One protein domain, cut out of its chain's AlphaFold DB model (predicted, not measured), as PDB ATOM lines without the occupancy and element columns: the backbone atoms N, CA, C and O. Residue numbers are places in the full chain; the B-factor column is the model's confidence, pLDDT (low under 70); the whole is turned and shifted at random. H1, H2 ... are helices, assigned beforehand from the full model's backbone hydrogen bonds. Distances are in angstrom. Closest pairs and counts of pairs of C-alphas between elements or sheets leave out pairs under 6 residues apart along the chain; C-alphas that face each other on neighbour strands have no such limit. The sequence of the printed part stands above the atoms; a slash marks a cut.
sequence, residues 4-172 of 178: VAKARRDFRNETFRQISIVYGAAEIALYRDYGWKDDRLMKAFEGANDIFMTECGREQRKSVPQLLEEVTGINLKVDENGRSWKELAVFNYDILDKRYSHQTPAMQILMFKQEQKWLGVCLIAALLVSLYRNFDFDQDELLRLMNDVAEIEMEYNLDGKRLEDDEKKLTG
ATOM      1  N   VAL A   4     228.203 172.813 174.611       85.31
ATOM      2  CA  VAL A   4     227.002 173.653 174.746       85.31
ATOM      3  C   VAL A   4     226.447 173.615 176.171       85.31
ATOM      4  O   VAL A   4     226.159 174.662 176.740       85.31
ATOM      5  N   ALA A   5     226.333 172.438 176.791       86.38
ATOM      6  CA  ALA A   5     225.830 172.305 178.157       86.38
ATOM      7  C   ALA A   5     226.757 172.979 179.172       86.38
ATOM      8  O   ALA A   5     226.270 173.548 180.149       86.38
ATOM      9  N   LYS A   6     228.076 172.946 178.933       90.62
ATOM     10  CA  LYS A   6     229.035 173.712 179.733       90.62
ATOM     11  C   LYS A   6     228.810 175.216 179.555       90.62
ATOM     12  O   LYS A   6     228.579 175.890 180.547       90.62
ATOM     13  N   ALA A   7     228.784 175.713 178.317       84.81
ATOM     14  CA  ALA A   7     228.569 177.137 178.046       84.81
ATOM     15  C   ALA A   7     227.247 177.660 178.634       84.81
ATOM     16  O   ALA A   7     227.219 178.738 179.214       84.81
ATOM     17  N   ARG A   8     226.173 176.865 178.573       84.81
ATOM     18  CA  ARG A   8     224.885 177.199 179.194       84.81
ATOM     19  C   ARG A   8     224.959 177.256 180.722       84.81
ATOM     20  O   ARG A   8     224.310 178.100 181.333       84.81
ATOM     21  N   ARG A   9     225.706 176.342 181.349       88.75
ATOM     22  CA  ARG A   9     225.927 176.355 182.803       88.75
ATOM     23  C   ARG A   9     226.739 177.579 183.210       88.75
ATOM     24  O   ARG A   9     226.344 178.265 184.142       88.75
ATOM     25  N   ASP A  10     227.818 177.859 182.487       89.06
ATOM     26  CA  ASP A  10     228.668 179.024 182.725       89.06
ATOM     27  C   ASP A  10     227.856 180.320 182.548       89.06
ATOM     28  O   ASP A  10     227.971 181.230 183.362       89.06
ATOM     29  N   PHE A  11     226.982 180.389 181.535       85.94
ATOM     30  CA  PHE A  11     226.050 181.504 181.338       85.94
ATOM     31  C   PHE A  11     225.128 181.679 182.542       85.94
ATOM     32  O   PHE A  11     225.077 182.758 183.113       85.94
ATOM     33  N   ARG A  12     224.461 180.605 182.980       87.38
ATOM     34  CA  ARG A  12     223.549 180.645 184.129       87.38
ATOM     35  C   ARG A  12     224.252 181.080 185.419       87.38
ATOM     36  O   ARG A  12     223.702 181.885 186.157       87.38
ATOM     37  N   ASN A  13     225.442 180.545 185.691       89.06
ATOM     38  CA  ASN A  13     226.216 180.918 186.876       89.06
ATOM     39  C   ASN A  13     226.594 182.401 186.841       89.06
ATOM     40  O   ASN A  13     226.487 183.085 187.853       89.06
ATOM     41  N   GLU A  14     226.993 182.896 185.670       90.19
ATOM     42  CA  GLU A  14     227.279 184.315 185.481       90.19
ATOM     43  C   GLU A  14     226.018 185.175 185.634       90.19
ATOM     44  O   GLU A  14     226.090 186.229 186.247       90.19
ATOM     45  N   THR A  15     224.854 184.717 185.161       87.12
ATOM     46  CA  THR A  15     223.575 185.408 185.385       87.12
ATOM     47  C   THR A  15     223.286 185.570 186.871       87.12
ATOM     48  O   THR A  15     222.994 186.678 187.301       87.12
ATOM     49  N   PHE A  16     223.411 184.504 187.667       86.56
ATOM     50  CA  PHE A  16     223.198 184.595 189.114       86.56
ATOM     51  C   PHE A  16     224.194 185.541 189.783       86.56
ATOM     52  O   PHE A  16     223.790 186.393 190.566       86.56
ATOM     53  N   ARG A  17     225.478 185.453 189.413       88.69
ATOM     54  CA  ARG A  17     226.510 186.359 189.927       88.69
ATOM     55  C   ARG A  17     226.186 187.824 189.623       88.69
ATOM     56  O   ARG A  17     226.321 188.671 190.497       88.69
ATOM     57  N   GLN A  18     225.779 188.117 188.390       89.50
ATOM     58  CA  GLN A  18     225.449 189.472 187.944       89.50
ATOM     59  C   GLN A  18     224.169 189.994 188.598       89.50
ATOM     60  O   GLN A  18     224.120 191.167 188.938       89.50
ATOM     61  N   ILE A  19     223.170 189.138 188.833       87.88
ATOM     62  CA  ILE A  19     221.973 189.506 189.601       87.88
ATOM     63  C   ILE A  19     222.370 189.969 191.003       87.88
ATOM     64  O   ILE A  19     222.002 191.075 191.381       87.88
ATOM     65  N   SER A  20     223.162 189.180 191.736       85.56
ATOM     66  CA  SER A  20     223.599 189.556 193.088       85.56
ATOM     67  C   SER A  20     224.365 190.880 193.109       85.56
ATOM     68  O   SER A  20     224.205 191.670 194.028       85.56
ATOM     69  N   ILE A  21     225.189 191.141 192.092       89.81
ATOM     70  CA  ILE A  21     225.987 192.369 192.026       89.81
ATOM     71  C   ILE A  21     225.117 193.573 191.658       89.81
ATOM     72  O   ILE A  21     225.051 194.526 192.425       89.81
ATOM     73  N   VAL A  22     224.429 193.518 190.515       91.94
ATOM     74  CA  VAL A  22     223.674 194.660 189.979       91.94
ATOM     75  C   VAL A  22     222.479 194.984 190.868       91.94
ATOM     76  O   VAL A  22     222.248 196.145 191.195       91.94
ATOM     77  N   TYR A  23     221.697 193.975 191.267       90.62
ATOM     78  CA  TYR A  23     220.504 194.218 192.076       90.62
ATOM     79  C   TYR A  23     220.848 194.517 193.532       90.62
ATOM     80  O   TYR A  23     220.188 195.379 194.103       90.62
ATOM     81  N   GLY A  24     221.904 193.921 194.096       89.38
ATOM     82  CA  GLY A  24     222.363 194.292 195.437       89.38
ATOM     83  C   GLY A  24     222.911 195.719 195.492       89.38
ATOM     84  O   GLY A  24     222.568 196.497 196.382       89.38
ATOM     85  N   ALA A  25     223.683 196.133 194.481       92.62
ATOM     86  CA  ALA A  25     224.120 197.523 194.361       92.62
ATOM     87  C   ALA A  25     222.932 198.485 194.181       92.62
ATOM     88  O   ALA A  25     222.868 199.523 194.841       92.62
ATOM     89  N   ALA A  26     221.952 198.123 193.348       93.81
ATOM     90  CA  ALA A  26     220.740 198.916 193.153       93.81
ATOM     91  C   ALA A  26     219.865 199.007 194.402       93.81
ATOM     92  O   ALA A  26     219.287 200.058 194.664       93.81
ATOM     93  N   GLU A  27     219.775 197.937 195.184       92.25
ATOM     94  CA  GLU A  27     219.072 197.938 196.458       92.25
ATOM     95  C   GLU A  27     219.699 198.944 197.429       92.25
ATOM     96  O   GLU A  27     218.991 199.774 198.004       92.25
ATOM     97  N   ILE A  28     221.029 198.930 197.550       91.19
ATOM     98  CA  ILE A  28     221.760 199.891 198.379       91.19
ATOM     99  C   ILE A  28     221.551 201.322 197.867       91.19
ATOM    100  O   ILE A  28     221.293 202.209 198.681       91.19
ATOM    101  N   ALA A  29     221.620 201.561 196.554       94.50
ATOM    102  CA  ALA A  29     221.398 202.888 195.970       94.50
ATOM    103  C   ALA A  29     219.976 203.406 196.254       94.50
ATOM    104  O   ALA A  29     219.793 204.469 196.849       94.50
ATOM    105  N   LEU A  30     218.954 202.603 195.942       94.38
ATOM    106  CA  LEU A  30     217.547 202.949 196.176       94.38
ATOM    107  C   LEU A  30     217.249 203.187 197.663       94.38
ATOM    108  O   LEU A  30     216.441 204.054 198.016       94.38
ATOM    109  N   TYR A  31     217.911 202.445 198.548       92.25
ATOM    110  CA  TYR A  31     217.852 202.695 199.981       92.25
ATOM    111  C   TYR A  31     218.516 204.024 200.363       92.25
ATOM    112  O   TYR A  31     217.914 204.812 201.095       92.25
ATOM    113  N   ARG A  32     219.747 204.278 199.897       92.06
ATOM    114  CA  ARG A  32     220.534 205.474 200.246       92.06
ATOM    115  C   ARG A  32     219.829 206.759 199.800       92.06
ATOM    116  O   ARG A  32     219.731 207.686 200.601       92.06
ATOM    117  N   ASP A  33     219.280 206.780 198.589       93.44
ATOM    118  CA  ASP A  33     218.746 208.009 197.989       93.44
ATOM    119  C   ASP A  33     217.264 208.237 198.276       93.44
ATOM    120  O   ASP A  33     216.825 209.374 198.456       93.44
ATOM    121  N   TYR A  34     216.482 207.157 198.347       91.62
ATOM    122  CA  TYR A  34     215.023 207.244 198.447       91.62
ATOM    123  C   TYR A  34     214.458 206.572 199.704       91.62
ATOM    124  O   TYR A  34     213.252 206.651 199.952       91.62
ATOM    125  N   GLY A  35     215.288 205.893 200.502       90.44
ATOM    126  CA  GLY A  35     214.857 205.184 201.707       90.44
ATOM    127  C   GLY A  35     213.977 203.963 201.431       90.44
ATOM    128  O   GLY A  35     213.184 203.586 202.296       90.44
ATOM    129  N   TRP A  36     214.051 203.374 200.231       91.81
ATOM    130  CA  TRP A  36     213.206 202.238 199.851       91.81
ATOM    131  C   TRP A  36     213.541 200.980 200.658       91.81
ATOM    132  O   TRP A  36     214.701 200.719 200.961       91.81
ATOM    133  N   LYS A  37     212.508 200.201 201.004       84.88
ATOM    134  CA  LYS A  37     212.594 198.938 201.757       84.88
ATOM    135  C   LYS A  37     211.536 197.941 201.270       84.88
ATOM    136  O   LYS A  37     210.593 198.342 200.577       84.88
ATOM    137  N   ASP A  38     211.678 196.682 201.685       82.31
ATOM    138  CA  ASP A  38     210.661 195.621 201.629       82.31
ATOM    139  C   ASP A  38     209.907 195.536 200.286       82.31
ATOM    140  O   ASP A  38     210.510 195.379 199.221       82.31
ATOM    141  N   ASP A  39     208.578 195.661 200.336       84.56
ATOM    142  CA  ASP A  39     207.651 195.462 199.219       84.56
ATOM    143  C   ASP A  39     207.947 196.368 198.022       84.56
ATOM    144  O   ASP A  39     207.701 195.994 196.874       84.56
ATOM    145  N   ARG A  40     208.476 197.574 198.268       89.62
ATOM    146  CA  ARG A  40     208.755 198.529 197.191       89.62
ATOM    147  C   ARG A  40     209.949 198.078 196.356       89.62
ATOM    148  O   ARG A  40     209.869 198.114 195.129       89.62
ATOM    149  N   LEU A  41     211.012 197.623 197.020       90.19
ATOM    150  CA  LEU A  41     212.180 197.035 196.365       90.19
ATOM    151  C   LEU A  41     211.783 195.748 195.645       90.19
ATOM    152  O   LEU A  41     212.020 195.626 194.447       90.19
ATOM    153  N   MET A  42     211.088 194.838 196.338       88.06
ATOM    154  CA  MET A  42     210.626 193.574 195.757       88.06
ATOM    155  C   MET A  42     209.826 193.798 194.476       88.06
ATOM    156  O   MET A  42     210.153 193.217 193.446       88.06
ATOM    157  N   LYS A  43     208.856 194.716 194.488       91.88
ATOM    158  CA  LYS A  43     208.054 195.031 193.301       91.88
ATOM    159  C   LYS A  43     208.899 195.587 192.146       91.88
ATOM    160  O   LYS A  43     208.629 195.271 190.987       91.88
ATOM    161  N   ALA A  44     209.913 196.407 192.432       93.19
ATOM    162  CA  ALA A  44     210.816 196.921 191.403       93.19
ATOM    163  C   ALA A  44     211.630 195.794 190.750       93.19
ATOM    164  O   ALA A  44     211.676 195.714 189.516       93.19
ATOM    165  N   PHE A  45     212.196 194.895 191.556       92.50
ATOM    166  CA  PHE A  45     213.001 193.770 191.076       92.50
ATOM    167  C   PHE A  45     212.171 192.665 190.418       92.50
ATOM    168  O   PHE A  45     212.609 192.097 189.417       92.50
ATOM    169  N   GLU A  46     210.956 192.398 190.897       91.62
ATOM    170  CA  GLU A  46     209.998 191.505 190.236       91.62
ATOM    171  C   GLU A  46     209.643 192.030 188.841       91.62
ATOM    172  O   GLU A  46     209.750 191.291 187.863       91.62
ATOM    173  N   GLY A  47     209.329 193.326 188.724       92.88
ATOM    174  CA  GLY A  47     209.072 193.956 187.429       92.88
ATOM    175  C   GLY A  47     210.282 193.885 186.492       92.88
ATOM    176  O   GLY A  47     210.134 193.574 185.310       92.88
ATOM    177  N   ALA A  48     211.490 194.099 187.020       93.12
ATOM    178  CA  ALA A  48     212.728 193.963 186.254       93.12
ATOM    179  C   ALA A  48     212.928 192.520 185.759       93.12
ATOM    180  O   ALA A  48     213.238 192.284 184.589       93.12
ATOM    181  N   ASN A  49     212.697 191.533 186.625       89.62
ATOM    182  CA  ASN A  49     212.796 190.125 186.269       89.62
ATOM    183  C   ASN A  49     211.759 189.725 185.208       89.62
ATOM    184  O   ASN A  49     212.103 189.002 184.273       89.62
ATOM    185  N   ASP A  50     210.529 190.234 185.288       89.75
ATOM    186  CA  ASP A  50     209.498 190.000 184.270       89.75
ATOM    187  C   ASP A  50     209.887 190.587 182.908       89.75
ATOM    188  O   ASP A  50     209.743 189.919 181.877       89.75
ATOM    189  N   ILE A  51     210.462 191.792 182.885       90.56
ATOM    190  CA  ILE A  51     210.979 192.412 181.657       90.56
ATOM    191  C   ILE A  51     212.106 191.562 181.053       90.56
ATOM    192  O   ILE A  51     212.088 191.254 179.856       90.56
ATOM    193  N   PHE A  52     213.075 191.151 181.877       87.12
ATOM    194  CA  PHE A  52     214.248 190.397 181.435       87.12
ATOM    195  C   PHE A  52     213.886 188.974 180.975       87.12
ATOM    196  O   PHE A  52     214.255 188.558 179.874       87.12
ATOM    197  N   MET A  53     213.135 188.225 181.787       80.81
ATOM    198  CA  MET A  53     212.847 186.805 181.558       80.81
ATOM    199  C   MET A  53     211.658 186.567 180.629       80.81
ATOM    200  O   MET A  53     211.659 185.576 179.890       80.81
ATOM    201  N   THR A  54     210.644 187.433 180.664       78.44
ATOM    202  CA  THR A  54     209.374 187.206 179.961       78.44
ATOM    203  C   THR A  54     209.267 188.078 178.715       78.44
ATOM    204  O   THR A  54     209.306 187.527 177.614       78.44
ATOM    205  N   GLU A  55     209.203 189.406 178.860       79.31
ATOM    206  CA  GLU A  55     208.966 190.331 177.732       79.31
ATOM    207  C   GLU A  55     210.098 190.259 176.697       79.31
ATOM    208  O   GLU A  55     209.854 190.066 175.506       79.31
ATOM    209  N   CYS A  56     211.351 190.350 177.142       79.19
ATOM    210  CA  CYS A  56     212.500 190.313 176.236       79.19
ATOM    211  C   CYS A  56     213.052 188.891 176.049       79.19
ATOM    212  O   CYS A  56     213.520 188.545 174.965       79.19
ATOM    213  N   GLY A  57     212.973 188.045 177.082       71.12
ATOM    214  CA  GLY A  57     213.527 186.689 177.057       71.12
ATOM    215  C   GLY A  57     212.674 185.665 176.298       71.12
ATOM    216  O   GLY A  57     213.186 184.952 175.433       71.12
ATOM    217  N   ARG A  58     211.376 185.560 176.623       65.25
ATOM    218  CA  ARG A  58     210.468 184.556 176.032       65.25
ATOM    219  C   ARG A  58     209.765 185.055 174.783       65.25
ATOM    220  O   ARG A  58     209.631 184.282 173.839       65.25
ATOM    221  N   GLU A  59     209.309 186.304 174.773       61.47
ATOM    222  CA  GLU A  59     208.600 186.841 173.606       61.47
ATOM    223  C   GLU A  59     209.544 187.288 172.485       61.47
ATOM    224  O   GLU A  59     209.083 187.470 171.361       61.47
ATOM    225  N   GLN A  60     210.851 187.416 172.769       61.62
ATOM    226  CA  GLN A  60     211.932 187.613 171.791       61.62
ATOM    227  C   GLN A  60     211.667 188.732 170.768       61.62
ATOM    228  O   GLN A  60     212.078 188.644 169.612       61.62
ATOM    229  N   ARG A  61     210.966 189.797 171.174       63.72
ATOM    230  CA  ARG A  61     210.600 190.893 170.259       63.72
ATOM    231  C   ARG A  61     211.680 191.962 170.142       63.72
ATOM    232  O   ARG A  61     211.752 192.640 169.125       63.72
ATOM    233  N   LYS A  62     212.475 192.142 171.197       77.69
ATOM    234  CA  LYS A  62     213.546 193.138 171.304       77.69
ATOM    235  C   LYS A  62     214.493 192.786 172.440       77.69
ATOM    236  O   LYS A  62     214.128 192.049 173.357       77.69
ATOM    237  N   SER A  63     215.703 193.327 172.379       83.75
ATOM    238  CA  SER A  63     216.639 193.258 173.500       83.75
ATOM    239  C   SER A  63     216.209 194.204 174.631       83.75
ATOM    240  O   SER A  63     215.548 195.214 174.389       83.75
ATOM    241  N   VAL A  64     216.598 193.908 175.876       89.12
ATOM    242  CA  VAL A  64     216.278 194.783 177.020       89.12
ATOM    243  C   VAL A  64     216.868 196.197 176.857       89.12
ATOM    244  O   VAL A  64     216.136 197.159 177.087       89.12
ATOM    245  N   PRO A  65     218.127 196.379 176.393       90.25
ATOM    246  CA  PRO A  65     218.669 197.717 176.138       90.25
ATOM    247  C   PRO A  65     217.893 198.491 175.065       90.25
ATOM    248  O   PRO A  65     217.688 199.693 175.209       90.25
ATOM    249  N   GLN A  66     217.412 197.806 174.022       88.44
ATOM    250  CA  GLN A  66     216.541 198.419 173.019       88.44
ATOM    251  C   GLN A  66     215.219 198.887 173.638       88.44
ATOM    252  O   GLN A  66     214.778 200.002 173.370       88.44
ATOM    253  N   LEU A  67     214.584 198.060 174.477       90.62
ATOM    254  CA  LEU A  67     213.351 198.441 175.167       90.62
ATOM    255  C   LEU A  67     213.556 199.676 176.056       90.62
ATOM    256  O   LEU A  67     212.704 200.562 176.048       90.62
ATOM    257  N   LEU A  68     214.667 199.745 176.792       93.25
ATOM    258  CA  LEU A  68     214.997 200.913 177.606       93.25
ATOM    259  C   LEU A  68     215.090 202.180 176.754       93.25
ATOM    260  O   LEU A  68     214.468 203.186 177.095       93.25
ATOM    261  N   GLU A  69     215.830 202.129 175.648       92.88
ATOM    262  CA  GLU A  69     215.992 203.283 174.765       92.88
ATOM    263  C   GLU A  69     214.647 203.735 174.180       92.88
ATOM    264  O   GLU A  69     214.362 204.928 174.144       92.88
ATOM    265  N   GLU A  70     213.783 202.798 173.785       91.44
ATOM    266  CA  GLU A  70     212.455 203.112 173.248       91.44
ATOM    267  C   GLU A  70     211.545 203.816 174.264       91.44
ATOM    268  O   GLU A  70     210.762 204.682 173.875       91.44
ATOM    269  N   VAL A  71     211.614 203.441 175.548       93.19
ATOM    270  CA  VAL A  71     210.698 203.979 176.572       93.19
ATOM    271  C   VAL A  71     211.255 205.184 177.323       93.19
ATOM    272  O   VAL A  71     210.465 205.988 177.807       93.19
ATOM    273  N   THR A  72     212.581 205.333 177.399       92.75
ATOM    274  CA  THR A  72     213.243 206.392 178.190       92.75
ATOM    275  C   THR A  72     214.179 207.289 177.381       92.75
ATOM    276  O   THR A  72     214.602 208.328 177.873       92.75
ATOM    277  N   GLY A  73     214.569 206.890 176.167       91.25
ATOM    278  CA  GLY A  73     215.628 207.551 175.399       91.25
ATOM    279  C   GLY A  73     217.055 207.261 175.888       91.25
ATOM    280  O   GLY A  73     218.012 207.740 175.277       91.25
ATOM    281  N   ILE A  74     217.237 206.478 176.959       91.31
ATOM    282  CA  ILE A  74     218.560 206.128 177.494       91.31
ATOM    283  C   ILE A  74     219.196 205.028 176.638       91.31
ATOM    284  O   ILE A  74     218.674 203.921 176.524       91.31
ATOM    285  N   ASN A  75     220.373 205.316 176.081       88.06
ATOM    286  CA  ASN A  75     221.184 204.344 175.351       88.06
ATOM    287  C   ASN A  75     222.341 203.848 176.226       88.06
ATOM    288  O   ASN A  75     223.333 204.557 176.414       88.06
ATOM    289  N   LEU A  76     222.223 202.618 176.727       83.19
ATOM    290  CA  LEU A  76     223.265 201.985 177.530       83.19
ATOM    291  C   LEU A  76     224.430 201.479 176.673       83.19
ATOM    292  O   LEU A  76     224.249 200.880 175.608       83.19
ATOM    293  N   LYS A  77     225.639 201.670 177.200       77.31
ATOM    294  CA  LYS A  77     226.898 201.162 176.647       77.31
ATOM    295  C   LYS A  77     227.537 200.202 177.647       77.31
ATOM    296  O   LYS A  77     227.333 200.340 178.845       77.31
ATOM    297  N   VAL A  78     228.320 199.245 177.153       68.12
ATOM    298  CA  VAL A  78     229.043 198.285 178.016       68.12
ATOM    299  C   VAL A  78     230.206 198.925 178.770       68.12
ATOM    300  O   VAL A  78     230.558 198.457 179.844       68.12
ATOM    301  N   ASP A  79     230.812 199.969 178.211       66.06
ATOM    302  CA  ASP A  79     231.921 200.697 178.822       66.06
ATOM    303  C   ASP A  79     231.982 202.145 178.285       66.06
ATOM    304  O   ASP A  79     231.255 202.498 177.349       66.06
ATOM    305  N   GLU A  80     232.816 203.003 178.882       54.75
ATOM    306  CA  GLU A  80     232.963 204.422 178.493       54.75
ATOM    307  C   GLU A  80     233.462 204.601 177.047       54.75
ATOM    308  O   GLU A  80     233.111 205.572 176.373       54.75
ATOM    309  N   ASN A  81     234.217 203.624 176.535       57.03
ATOM    310  CA  ASN A  81     234.654 203.534 175.138       57.03
ATOM    311  C   ASN A  81     233.730 202.612 174.310       57.03
ATOM    312  O   ASN A  81     234.085 202.182 173.208       57.03
ATOM    313  N   GLY A  82     232.572 202.259 174.868       58.66
ATOM    314  CA  GLY A  82     231.969 200.954 174.661       58.66
ATOM    315  C   GLY A  82     231.084 200.854 173.446       58.66
ATOM    316  O   GLY A  82     230.416 201.806 173.032       58.66
ATOM    317  N   ARG A  83     231.043 199.629 172.920       63.03
ATOM    318  CA  ARG A  83     230.141 199.258 171.838       63.03
ATOM    319  C   ARG A  83     228.693 199.402 172.292       63.03
ATOM    320  O   ARG A  83     228.333 198.903 173.358       63.03
ATOM    321  N   SER A  84     227.872 200.063 171.482       75.00
ATOM    322  CA  SER A  84     226.425 200.142 171.707       75.00
ATOM    323  C   SER A  84     225.780 198.799 171.378       75.00
ATOM    324  O   SER A  84     226.280 198.044 170.537       75.00
ATOM    325  N   TRP A  85     224.630 198.508 171.993       78.75
ATOM    326  CA  TRP A  85     223.839 197.336 171.619       78.75
ATOM    327  C   TRP A  85     223.521 197.356 170.115       78.75
ATOM    328  O   TRP A  85     223.514 196.298 169.494       78.75
ATOM    329  N   LYS A  86     223.414 198.551 169.505       77.38
ATOM    330  CA  LYS A  86     223.226 198.808 168.061       77.38
ATOM    331  C   LYS A  86     224.347 198.311 167.149       77.38
ATOM    332  O   LYS A  86     224.165 198.179 165.944       77.38
ATOM    333  N   GLU A  87     225.513 198.023 167.710       71.56
ATOM    334  CA  GLU A  87     226.663 197.499 166.968       71.56
ATOM    335  C   GLU A  87     226.780 195.977 167.102       71.56
ATOM    336  O   GLU A  87     227.610 195.336 166.450       71.56
ATOM    337  N   LEU A  88     225.944 195.366 167.946       70.56
ATOM    338  CA  LEU A  88     225.953 193.937 168.178       70.56
ATOM    339  C   LEU A  88     224.878 193.220 167.394       70.56
ATOM    340  O   LEU A  88     223.709 193.210 167.763       70.56
ATOM    341  N   ALA A  89     225.325 192.512 166.364       65.88
ATOM    342  CA  ALA A  89     224.580 191.480 165.657       65.88
ATOM    343  C   ALA A  89     223.544 190.755 166.542       65.88
ATOM    344  O   ALA A  89     222.355 190.802 166.262       65.88
ATOM    345  N   VAL A  90     223.980 190.145 167.650       65.31
ATOM    346  CA  VAL A  90     223.112 189.314 168.504       65.31
ATOM    347  C   VAL A  90     221.908 190.058 169.107       65.31
ATOM    348  O   VAL A  90     220.886 189.425 169.334       65.31
ATOM    349  N   PHE A  91     222.001 191.376 169.320       68.31
ATOM    350  CA  PHE A  91     220.910 192.200 169.864       68.31
ATOM    351  C   PHE A  91     220.136 192.988 168.798       68.31
ATOM    352  O   PHE A  91     219.045 193.462 169.089       68.31
ATOM    353  N   ASN A  92     220.692 193.132 167.589       56.78
ATOM    354  CA  ASN A  92     220.068 193.856 166.472       56.78
ATOM    355  C   ASN A  92     219.358 192.960 165.467       56.78
ATOM    356  O   ASN A  92     218.626 193.459 164.614       56.78
ATOM    357  N   TYR A  93     219.619 191.655 165.488       59.53
ATOM    358  CA  TYR A  93     218.919 190.747 164.599       59.53
ATOM    359  C   TYR A  93     217.534 190.459 165.154       59.53
ATOM    360  O   TYR A  93     217.390 190.018 166.293       59.53
ATOM    361  N   ASP A  94     216.533 190.682 164.305       53.84
ATOM    362  CA  ASP A  94     215.179 190.196 164.509       53.84
ATOM    363  C   ASP A  94     215.296 188.700 164.819       53.84
ATOM    364  O   ASP A  94     215.812 187.933 164.001       53.84
ATOM    365  N   ILE A  95     214.925 188.278 166.031       50.00
ATOM    366  CA  ILE A  95     215.186 186.911 166.523       50.00
ATOM    367  C   ILE A  95     214.472 185.859 165.635       50.00
ATOM    368  O   ILE A  95     214.787 184.668 165.647       50.00
ATOM    369  N   LEU A  96     213.570 186.328 164.766       43.12
ATOM    370  CA  LEU A  96     212.860 185.597 163.722       43.12
ATOM    371  C   LEU A  96     213.645 185.406 162.403       43.12
ATOM    372  O   LEU A  96     213.152 184.717 161.502       43.12
ATOM    373  N   ASP A  97     214.845 185.974 162.245       49.78
ATOM    374  CA  ASP A  97     215.640 185.826 161.022       49.78
ATOM    375  C   ASP A  97     216.175 184.387 160.893       49.78
ATOM    376  O   ASP A  97     217.097 183.928 161.580       49.78
ATOM    377  N   LYS A  98     215.574 183.651 159.950       48.22
ATOM    378  CA  LYS A  98     215.832 182.236 159.633       48.22
ATOM    379  C   LYS A  98     217.296 181.918 159.310       48.22
ATOM    380  O   LYS A  98     217.651 180.738 159.275       48.22
ATOM    381  N   ARG A  99     218.159 182.918 159.109       50.09
ATOM    382  CA  ARG A  99     219.611 182.748 158.924       50.09
ATOM    383  C   ARG A  99     220.309 182.092 160.122       50.09
ATOM    384  O   ARG A  99     221.332 181.440 159.926       50.09
ATOM    385  N   TYR A 100     219.721 182.165 161.319       50.59
ATOM    386  CA  TYR A 100     220.197 181.447 162.509       50.59
ATOM    387  C   TYR A 100     219.372 180.202 162.862       50.59
ATOM    388  O   TYR A 100     219.637 179.575 163.881       50.59
ATOM    389  N   SER A 101     218.421 179.772 162.023       48.09
ATOM    390  CA  SER A 101     217.593 178.575 162.289       48.09
ATOM    391  C   SER A 101     218.393 177.260 162.353       48.09
ATOM    392  O   SER A 101     217.904 176.251 162.859       48.09
ATOM    393  N   HIS A 102     219.659 177.286 161.927       53.81
ATOM    394  CA  HIS A 102     220.620 176.197 162.072       53.81
ATOM    395  C   HIS A 102     221.826 176.632 162.920       53.81
ATOM    396  O   HIS A 102     222.951 176.734 162.429       53.81
ATOM    397  N   GLN A 103     221.610 176.911 164.210       67.44
ATOM    398  CA  GLN A 103     222.720 177.223 165.113       67.44
ATOM    399  C   GLN A 103     223.584 175.980 165.342       67.44
ATOM    400  O   GLN A 103     223.189 175.046 166.043       67.44
ATOM    401  N   THR A 104     224.792 175.978 164.780       79.62
ATOM    402  CA  THR A 104     225.799 174.969 165.115       79.62
ATOM    403  C   THR A 104     226.144 175.053 166.611       79.62
ATOM    404  O   THR A 104     226.050 176.131 167.207       79.62
ATOM    405  N   PRO A 105     226.613 173.963 167.245       82.44
ATOM    406  CA  PRO A 105     227.068 174.002 168.636       82.44
ATOM    407  C   PRO A 105     228.104 175.105 168.917       82.44
ATOM    408  O   PRO A 105     228.090 175.709 169.986       82.44
ATOM    409  N   ALA A 106     228.982 175.402 167.952       82.12
ATOM    410  CA  ALA A 106     229.965 176.476 168.065       82.12
ATOM    411  C   ALA A 106     229.311 177.868 168.083       82.12
ATOM    412  O   ALA A 106     229.711 178.715 168.879       82.12
ATOM    413  N   MET A 107     228.283 178.080 167.255       79.00
ATOM    414  CA  MET A 107     227.509 179.321 167.245       79.00
ATOM    415  C   MET A 107     226.777 179.526 168.577       79.00
ATOM    416  O   MET A 107     226.854 180.611 169.141       79.00
ATOM    417  N   GLN A 108     226.161 178.477 169.131       77.25
ATOM    418  CA  GLN A 108     225.489 178.545 170.438       77.25
ATOM    419  C   GLN A 108     226.461 178.917 171.564       77.25
ATOM    420  O   GLN A 108     226.172 179.777 172.390       77.25
ATOM    421  N   ILE A 109     227.648 178.303 171.583       83.25
ATOM    422  CA  ILE A 109     228.691 178.634 172.566       83.25
ATOM    423  C   ILE A 109     229.153 180.086 172.403       83.25
ATOM    424  O   ILE A 109     229.364 180.776 173.401       83.25
ATOM    425  N   LEU A 110     229.329 180.555 171.163       82.06
ATOM    426  CA  LEU A 110     229.701 181.941 170.891       82.06
ATOM    427  C   LEU A 110     228.619 182.908 171.380       82.06
ATOM    428  O   LEU A 110     228.968 183.909 171.997       82.06
ATOM    429  N   MET A 111     227.341 182.595 171.154       78.75
ATOM    430  CA  MET A 111     226.217 183.405 171.626       78.75
ATOM    431  C   MET A 111     226.219 183.530 173.146       78.75
ATOM    432  O   MET A 111     226.318 184.653 173.629       78.75
ATOM    433  N   PHE A 112     226.280 182.418 173.890       80.62
ATOM    434  CA  PHE A 112     226.362 182.469 175.357       80.62
ATOM    435  C   PHE A 112     227.527 183.337 175.848       80.62
ATOM    436  O   PHE A 112     227.370 184.116 176.782       80.62
ATOM    437  N   LYS A 113     228.694 183.254 175.197       83.12
ATOM    438  CA  LYS A 113     229.861 184.077 175.551       83.12
ATOM    439  C   LYS A 113     229.690 185.561 175.239       83.12
ATOM    440  O   LYS A 113     230.321 186.383 175.900       83.12
ATOM    441  N   GLN A 114     228.942 185.915 174.196       81.38
ATOM    442  CA  GLN A 114     228.664 187.321 173.901       81.38
ATOM    443  C   GLN A 114     227.575 187.856 174.827       81.38
ATOM    444  O   GLN A 114     227.776 188.916 175.402       81.38
ATOM    445  N   GLU A 115     226.499 187.103 175.049       80.56
ATOM    446  CA  GLU A 115     225.424 187.471 175.979       80.56
ATOM    447  C   GLU A 115     225.949 187.644 177.410       80.56
ATOM    448  O   GLU A 115     225.579 188.604 178.077       80.56
ATOM    449  N   GLN A 116     226.884 186.792 177.856       85.44
ATOM    450  CA  GLN A 116     227.543 186.917 179.166       85.44
ATOM    451  C   GLN A 116     228.114 188.315 179.424       85.44
ATOM    452  O   GLN A 116     227.998 188.827 180.532       85.44
ATOM    453  N   LYS A 117     228.704 188.953 178.408       84.12
ATOM    454  CA  LYS A 117     229.326 190.282 178.548       84.12
ATOM    455  C   LYS A 117     228.310 191.407 178.732       84.12
ATOM    456  O   LYS A 117     228.696 192.509 179.095       84.12
ATOM    457  N   TRP A 118     227.043 191.137 178.439       86.44
ATOM    458  CA  TRP A 118     225.954 192.109 178.465       86.44
ATOM    459  C   TRP A 118     224.977 191.864 179.601       86.44
ATOM    460  O   TRP A 118     224.039 192.634 179.749       86.44
ATOM    461  N   LEU A 119     225.183 190.819 180.408       87.94
ATOM    462  CA  LEU A 119     224.269 190.477 181.492       87.94
ATOM    463  C   LEU A 119     224.057 191.651 182.449       87.94
ATOM    464  O   LEU A 119     222.908 192.004 182.684       87.94
ATOM    465  N   GLY A 120     225.131 192.302 182.908       89.00
ATOM    466  CA  GLY A 120     225.018 193.476 183.779       89.00
ATOM    467  C   GLY A 120     224.202 194.603 183.136       89.00
ATOM    468  O   GLY A 120     223.218 195.061 183.709       89.00
ATOM    469  N   VAL A 121     224.525 194.952 181.882       90.12
ATOM    470  CA  VAL A 121     223.807 195.975 181.096       90.12
ATOM    471  C   VAL A 121     222.325 195.631 180.921       90.12
ATOM    472  O   VAL A 121     221.466 196.499 181.035       90.12
ATOM    473  N   CYS A 122     221.994 194.372 180.649       90.69
ATOM    474  CA  CYS A 122     220.607 193.952 180.487       90.69
ATOM    475  C   CYS A 122     219.838 193.952 181.814       90.69
ATOM    476  O   CYS A 122     218.651 194.265 181.810       90.69
ATOM    477  N   LEU A 123     220.487 193.611 182.931       92.50
ATOM    478  CA  LEU A 123     219.867 193.631 184.257       92.50
ATOM    479  C   LEU A 123     219.589 195.065 184.712       92.50
ATOM    480  O   LEU A 123     218.458 195.362 185.098       92.50
ATOM    481  N   ILE A 124     220.561 195.977 184.580       94.38
ATOM    482  CA  ILE A 124     220.328 197.393 184.894       94.38
ATOM    483  C   ILE A 124     219.267 197.980 183.960       94.38
ATOM    484  O   ILE A 124     218.347 198.640 184.427       94.38
ATOM    485  N   ALA A 125     219.294 197.654 182.661       94.38
ATOM    486  CA  ALA A 125     218.262 198.096 181.725       94.38
ATOM    487  C   ALA A 125     216.859 197.645 182.152       94.38
ATOM    488  O   ALA A 125     215.920 198.438 182.123       94.38
ATOM    489  N   ALA A 126     216.715 196.385 182.570       94.75
ATOM    490  CA  ALA A 126     215.441 195.845 183.026       94.75
ATOM    491  C   ALA A 126     214.937 196.569 184.280       94.75
ATOM    492  O   ALA A 126     213.753 196.904 184.365       94.75
ATOM    493  N   LEU A 127     215.839 196.856 185.223       96.31
ATOM    494  CA  LEU A 127     215.521 197.626 186.419       96.31
ATOM    495  C   LEU A 127     215.063 199.044 186.068       96.31
ATOM    496  O   LEU A 127     214.003 199.461 186.525       96.31
ATOM    497  N   LEU A 128     215.801 199.759 185.219       96.88
ATOM    498  CA  LEU A 128     215.449 201.122 184.820       96.88
ATOM    499  C   LEU A 128     214.085 201.177 184.113       96.88
ATOM    500  O   LEU A 128     213.272 202.051 184.407       96.88
ATOM    501  N   VAL A 129     213.777 200.205 183.245       95.81
ATOM    502  CA  VAL A 129     212.444 200.095 182.624       95.81
ATOM    503  C   VAL A 129     211.361 199.826 183.674       95.81
ATOM    504  O   VAL A 129     210.278 200.409 183.595       95.81
ATOM    505  N   SER A 130     211.630 198.964 184.658       96.38
ATOM    506  CA  SER A 130     210.697 198.689 185.758       96.38
ATOM    507  C   SER A 130     210.408 199.949 186.577       96.38
ATOM    508  O   SER A 130     209.246 200.251 186.846       96.38
ATOM    509  N   LEU A 131     211.448 200.716 186.915       97.12
ATOM    510  CA  LEU A 131     211.347 201.965 187.669       97.12
ATOM    511  C   LEU A 131     210.562 203.031 186.905       97.12
ATOM    512  O   LEU A 131     209.619 203.600 187.454       97.12
ATOM    513  N   TYR A 132     210.873 203.213 185.622       96.81
ATOM    514  CA  TYR A 132     210.153 204.131 184.742       96.81
ATOM    515  C   TYR A 132     208.657 203.796 184.653       96.81
ATOM    516  O   TYR A 132     207.803 204.671 184.764       96.81
ATOM    517  N   ARG A 133     208.312 202.512 184.471       94.69
ATOM    518  CA  ARG A 133     206.917 202.083 184.270       94.69
ATOM    519  C   ARG A 133     206.085 202.069 185.552       94.69
ATOM    520  O   ARG A 133     204.876 202.266 185.477       94.69
ATOM    521  N   ASN A 134     206.696 201.748 186.690       94.81
ATOM    522  CA  ASN A 134     205.955 201.401 187.907       94.81
ATOM    523  C   ASN A 134     206.125 202.400 189.056       94.81
ATOM    524  O   ASN A 134     205.397 202.289 190.047       94.81
ATOM    525  N   PHE A 135     207.092 203.318 188.963       94.81
ATOM    526  CA  PHE A 135     207.474 204.202 190.068       94.81
ATOM    527  C   PHE A 135     207.737 205.651 189.643       94.81
ATOM    528  O   PHE A 135     208.249 206.411 190.461       94.81
ATOM    529  N   ASP A 136     207.365 206.020 188.413       93.50
ATOM    530  CA  ASP A 136     207.423 207.384 187.870       93.50
ATOM    531  C   ASP A 136     208.824 208.023 187.860       93.50
ATOM    532  O   ASP A 136     208.936 209.245 187.887       93.50
ATOM    533  N   PHE A 137     209.887 207.209 187.801       96.56
ATOM    534  CA  PHE A 137     211.252 207.727 187.672       96.56
ATOM    535  C   PHE A 137     211.418 208.449 186.337       96.56
ATOM    536  O   PHE A 137     211.137 207.871 185.283       96.56
ATOM    537  N   ASP A 138     211.924 209.676 186.369       95.06
ATOM    538  CA  ASP A 138     212.298 210.406 185.166       95.06
ATOM    539  C   ASP A 138     213.695 210.013 184.650       95.06
ATOM    540  O   ASP A 138     214.428 209.223 185.246       95.06
ATOM    541  N   GLN A 139     214.071 210.544 183.486       94.38
ATOM    542  CA  GLN A 139     215.340 210.197 182.850       94.38
ATOM    543  C   GLN A 139     216.564 210.569 183.706       94.38
ATOM    544  O   GLN A 139     217.549 209.825 183.707       94.38
ATOM    545  N   ASP A 140     216.515 211.689 184.427       94.69
ATOM    546  CA  ASP A 140     217.635 212.166 185.239       94.69
ATOM    547  C   ASP A 140     217.788 211.311 186.505       94.69
ATOM    548  O   ASP A 140     218.910 210.980 186.899       94.69
ATOM    549  N   GLU A 141     216.675 210.895 187.110       96.12
ATOM    550  CA  GLU A 141     216.646 209.955 188.237       96.12
ATOM    551  C   GLU A 141     217.200 208.583 187.840       96.12
ATOM    552  O   GLU A 141     218.011 208.006 188.569       96.12
ATOM    553  N   LEU A 142     216.829 208.079 186.658       96.19
ATOM    554  CA  LEU A 142     217.341 206.811 186.128       96.19
ATOM    555  C   LEU A 142     218.850 206.861 185.860       96.19
ATOM    556  O   LEU A 142     219.566 205.917 186.193       96.19
ATOM    557  N   LEU A 143     219.343 207.951 185.264       94.00
ATOM    558  CA  LEU A 143     220.772 208.128 184.993       94.00
ATOM    559  C   LEU A 143     221.584 208.266 186.279       94.00
ATOM    560  O   LEU A 143     222.686 207.726 186.358       94.00
ATOM    561  N   ARG A 144     221.042 208.959 187.285       94.50
ATOM    562  CA  ARG A 144     221.673 209.064 188.601       94.50
ATOM    563  C   ARG A 144     221.789 207.695 189.256       94.50
ATOM    564  O   ARG A 144     222.906 207.266 189.515       94.50
ATOM    565  N   LEU A 145     220.672 206.971 189.360       95.25
ATOM    566  CA  LEU A 145     220.654 205.631 189.939       95.25
ATOM    567  C   LEU A 145     221.636 204.689 189.233       95.25
ATOM    568  O   LEU A 145     222.325 203.908 189.879       95.25
ATOM    569  N   MET A 146     221.712 204.752 187.903       93.94
ATOM    570  CA  MET A 146     222.667 203.956 187.134       93.94
ATOM    571  C   MET A 146     224.122 204.256 187.528       93.94
ATOM    572  O   MET A 146     224.922 203.327 187.640       93.94
ATOM    573  N   ASN A 147     224.467 205.528 187.742       92.69
ATOM    574  CA  ASN A 147     225.802 205.912 188.198       92.69
ATOM    575  C   ASN A 147     226.050 205.449 189.638       92.69
ATOM    576  O   ASN A 147     227.104 204.880 189.904       92.69
ATOM    577  N   ASP A 148     225.072 205.603 190.533       94.50
ATOM    578  CA  ASP A 148     225.193 205.171 191.933       94.50
ATOM    579  C   ASP A 148     225.395 203.652 192.032       94.50
ATOM    580  O   ASP A 148     226.236 203.176 192.793       94.50
ATOM    581  N   VAL A 149     224.685 202.877 191.202       93.75
ATOM    582  CA  VAL A 149     224.894 201.427 191.073       93.75
ATOM    583  C   VAL A 149     226.326 201.123 190.652       93.75
ATOM    584  O   VAL A 149     226.983 200.314 191.301       93.75
ATOM    585  N   ALA A 150     226.837 201.788 189.614       91.06
ATOM    586  CA  ALA A 150     228.206 201.573 189.151       91.06
ATOM    587  C   ALA A 150     229.246 201.936 190.229       91.06
ATOM    588  O   ALA A 150     230.226 201.213 190.417       91.06
ATOM    589  N   GLU A 151     229.031 203.020 190.979       93.00
ATOM    590  CA  GLU A 151     229.903 203.415 192.088       93.00
ATOM    591  C   GLU A 151     229.897 202.382 193.220       93.00
ATOM    592  O   GLU A 151     230.965 202.003 193.708       93.00
ATOM    593  N   ILE A 152     228.723 201.867 193.597       92.38
ATOM    594  CA  ILE A 152     228.586 200.832 194.629       92.38
ATOM    595  C   ILE A 152     229.209 199.511 194.159       92.38
ATOM    596  O   ILE A 152     229.937 198.863 194.912       92.38
ATOM    597  N   GLU A 153     229.010 199.118 192.902       90.50
ATOM    598  CA  GLU A 153     229.674 197.948 192.320       90.50
ATOM    599  C   GLU A 153     231.204 198.029 192.472       90.50
ATOM    600  O   GLU A 153     231.853 197.041 192.845       90.50
ATOM    601  N   MET A 154     231.785 199.213 192.247       89.50
ATOM    602  CA  MET A 154     233.214 199.458 192.456       89.50
ATOM    603  C   MET A 154     233.607 199.513 193.938       89.50
ATOM    604  O   MET A 154     234.640 198.946 194.299       89.50
ATOM    605  N   GLU A 155     232.803 200.144 194.804       89.88
ATOM    606  CA  GLU A 155     233.001 200.203 196.267       89.88
ATOM    607  C   GLU A 155     233.165 198.788 196.846       89.88
ATOM    608  O   GLU A 155     234.057 198.513 197.659       89.88
ATOM    609  N   TYR A 156     232.347 197.860 196.355       87.00
ATOM    610  CA  TYR A 156     232.349 196.462 196.766       87.00
ATOM    611  C   TYR A 156     233.305 195.586 195.946       87.00
ATOM    612  O   TYR A 156     233.406 194.387 196.207       87.00
ATOM    613  N   ASN A 157     234.058 196.157 194.998       88.12
ATOM    614  CA  ASN A 157     234.986 195.444 194.113       88.12
ATOM    615  C   ASN A 157     234.323 194.238 193.416       88.12
ATOM    616  O   ASN A 157     234.920 193.164 193.297       88.12
ATOM    617  N   LEU A 158     233.064 194.410 192.997       82.31
ATOM    618  CA  LEU A 158     232.238 193.379 192.364       82.31
ATOM    619  C   LEU A 158     232.060 192.105 193.221       82.31
ATOM    620  O   LEU A 158     231.791 191.022 192.689       82.31
ATOM    621  N   ASP A 159     232.220 192.214 194.543       82.94
ATOM    622  CA  ASP A 159     232.026 191.121 195.496       82.94
ATOM    623  C   ASP A 159     230.544 190.997 195.875       82.94
ATOM    624  O   ASP A 159     230.063 191.603 196.835       82.94
ATOM    625  N   GLY A 160     229.823 190.176 195.108       80.00
ATOM    626  CA  GLY A 160     228.393 189.938 195.314       80.00
ATOM    627  C   GLY A 160     228.038 189.404 196.705       80.00
ATOM    628  O   GLY A 160     226.963 189.704 197.205       80.00
ATOM    629  N   LYS A 161     228.942 188.672 197.373       81.94
ATOM    630  CA  LYS A 161     228.661 188.153 198.719       81.94
ATOM    631  C   LYS A 161     228.717 189.264 199.763       81.94
ATOM    632  O   LYS A 161     227.901 189.296 200.678       81.94
ATOM    633  N   ARG A 162     229.682 190.177 199.634       83.06
ATOM    634  CA  ARG A 162     229.756 191.350 200.515       83.06
ATOM    635  C   ARG A 162     228.564 192.283 200.313       83.06
ATOM    636  O   ARG A 162     228.098 192.838 201.302       83.06
ATOM    637  N   LEU A 163     228.083 192.425 199.075       84.81
ATOM    638  CA  LEU A 163     226.850 193.156 198.774       84.81
ATOM    639  C   LEU A 163     225.644 192.507 199.464       84.81
ATOM    640  O   LEU A 163     224.975 193.184 200.233       84.81
ATOM    641  N   GLU A 164     225.452 191.195 199.303       82.00
ATOM    642  CA  GLU A 164     224.351 190.446 199.934       82.00
ATOM    643  C   GLU A 164     224.368 190.541 201.476       82.00
ATOM    644  O   GLU A 164     223.339 190.689 202.141       82.00
ATOM    645  N   ASP A 165     225.553 190.486 202.086       82.94
ATOM    646  CA  ASP A 165     225.682 190.608 203.539       82.94
ATOM    647  C   ASP A 165     225.311 192.014 204.047       82.94
ATOM    648  O   ASP A 165     224.838 192.150 205.181       82.94
ATOM    649  N   ASP A 166     225.546 193.064 203.258       81.94
ATOM    650  CA  ASP A 166     225.268 194.450 203.642       81.94
ATOM    651  C   ASP A 166     223.860 194.909 203.244       81.94
ATOM    652  O   ASP A 166     223.212 195.577 204.054       81.94
ATOM    653  N   GLU A 167     223.340 194.492 202.084       80.12
ATOM    654  CA  GLU A 167     221.957 194.758 201.658       80.12
ATOM    655  C   GLU A 167     220.988 194.248 202.732       80.12
ATOM    656  O   GLU A 167     220.200 195.012 203.290       80.12
ATOM    657  N   LYS A 168     221.185 193.006 203.190       79.44
ATOM    658  CA  LYS A 168     220.339 192.364 204.194       79.44
ATOM    659  C   LYS A 168     220.346 193.095 205.533       79.44
ATOM    660  O   LYS A 168     219.350 193.070 206.257       79.44
ATOM    661  N   LYS A 169     221.461 193.738 205.895       80.62
ATOM    662  CA  LYS A 169     221.547 194.561 207.113       80.62
ATOM    663  C   LYS A 169     220.843 195.904 206.945       80.62
ATOM    664  O   LYS A 169     220.297 196.415 207.921       80.62
ATOM    665  N   LEU A 170     220.901 196.491 205.750       78.00
ATOM    666  CA  LEU A 170     220.386 197.827 205.461       78.00
ATOM    667  C   LEU A 170     218.877 197.826 205.213       78.00
ATOM    668  O   LEU A 170     218.145 198.638 205.789       78.00
ATOM    669  N   THR A 171     218.409 196.912 204.374       72.25
ATOM    670  CA  THR A 171     217.033 196.899 203.871       72.25
ATOM    671  C   THR A 171     216.163 195.872 204.577       72.25
ATOM    672  O   THR A 171     214.952 196.061 204.637       72.25
ATOM    673  N   GLY A 172     216.766 194.825 205.154       66.88
ATOM    674  CA  GLY A 172     216.048 193.696 205.750       66.88
ATOM    675  C   GLY A 172     215.476 192.711 204.724       66.88
ATOM    676  O   GLY A 172     214.864 191.714 205.118       66.88
TER     677      GLY A 172
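What this domain is: This is residues 4 to 172 of the 178 residues of an uncharacterized protein of Lachnospiraceae bacterium (UniProt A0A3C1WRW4). One long helix, H1, runs along much of the length of the domain, and shorter helices gather round it: H5 runs side by side with its residues 4 to 15, H6 packs across its middle at residues 14 to 23, and H7 and H8 pack on it farther along, H7 at residues 21 to 30 and H8 at residues 17 to 31. H2 and H3 pack on H6, and two long links, residues 73 to 88 and 93 to 104, join H3, the small H4 and H5. The printed part has 169 residues with eight named helices, H1 to H8 in order along the chain, and no named strand; the class is all helix. The whole is compact, with a radius of gyration of the C-alphas of 16.2 A, and spans 49 by 32 by 32 A, only just elongated.

How they stand to each other: H1, residues 4 to 34, is the hub and touches five helices. H2, residues 38 to 55, only just touches it, with 3 pairs of C-alphas within 8 A, the closest being Glu 27 and Leu 41 at 7.0 A; the two form a helical hairpin. H3, residues 64 to 72, is apart from H1. H4, residues 89 to 92, touches no helix. H5, residues 105 to 116, touches residues 4 to 15 of H1 alone, at a shallow tilt of 12 degrees, the same way; the closest C-alphas, of Ala 7 and Ile 109, are 5.7 A apart. H6, residues 119 to 135, touches H2 at a steep tilt of 61 degrees, with the C-alphas of Ala 48 and Leu 127 closest at 4.6 A. H7, residues 139 to 155, touches H1 at a steep tilt of 69 degrees, only just short of about perpendicular; the closest C-alphas, of Ala 25 and Val 149, are 5.2 A apart. H8, residues 160 to 170, touches H1 at a shallow tilt of 31 degrees, with the C-alphas of Ile 21 and Gly 160 closest at 4.7 A. Every O i to N i+4 pair is within hydrogen-bond range in H1, H3, H5, H6 and H7; H2 has 13 of 14 and H8 6 of 7, and H4 is too short for such a pair.

Where its parts are: H1 begins at C-alpha 4, (227.002, 173.653, 174.746), and is 42.8 A long from first to last C-alpha. H2 measures 24.5 A, H6 23.3 A and H7 24.3 A. H8 ends at C-alpha 170, (220.386, 197.827, 205.461).

The domain as a whole: The two C-alphas farthest apart, of Arg 99 and Lys 169, are 49.7 A apart. The printed part has no cut. The links H3 to H4 and H4 to H5 are long. The mean pLDDT of the printed part is 83.4; residues 58 to 61, 78 to 83, 89 to 103 and 172 are under 70.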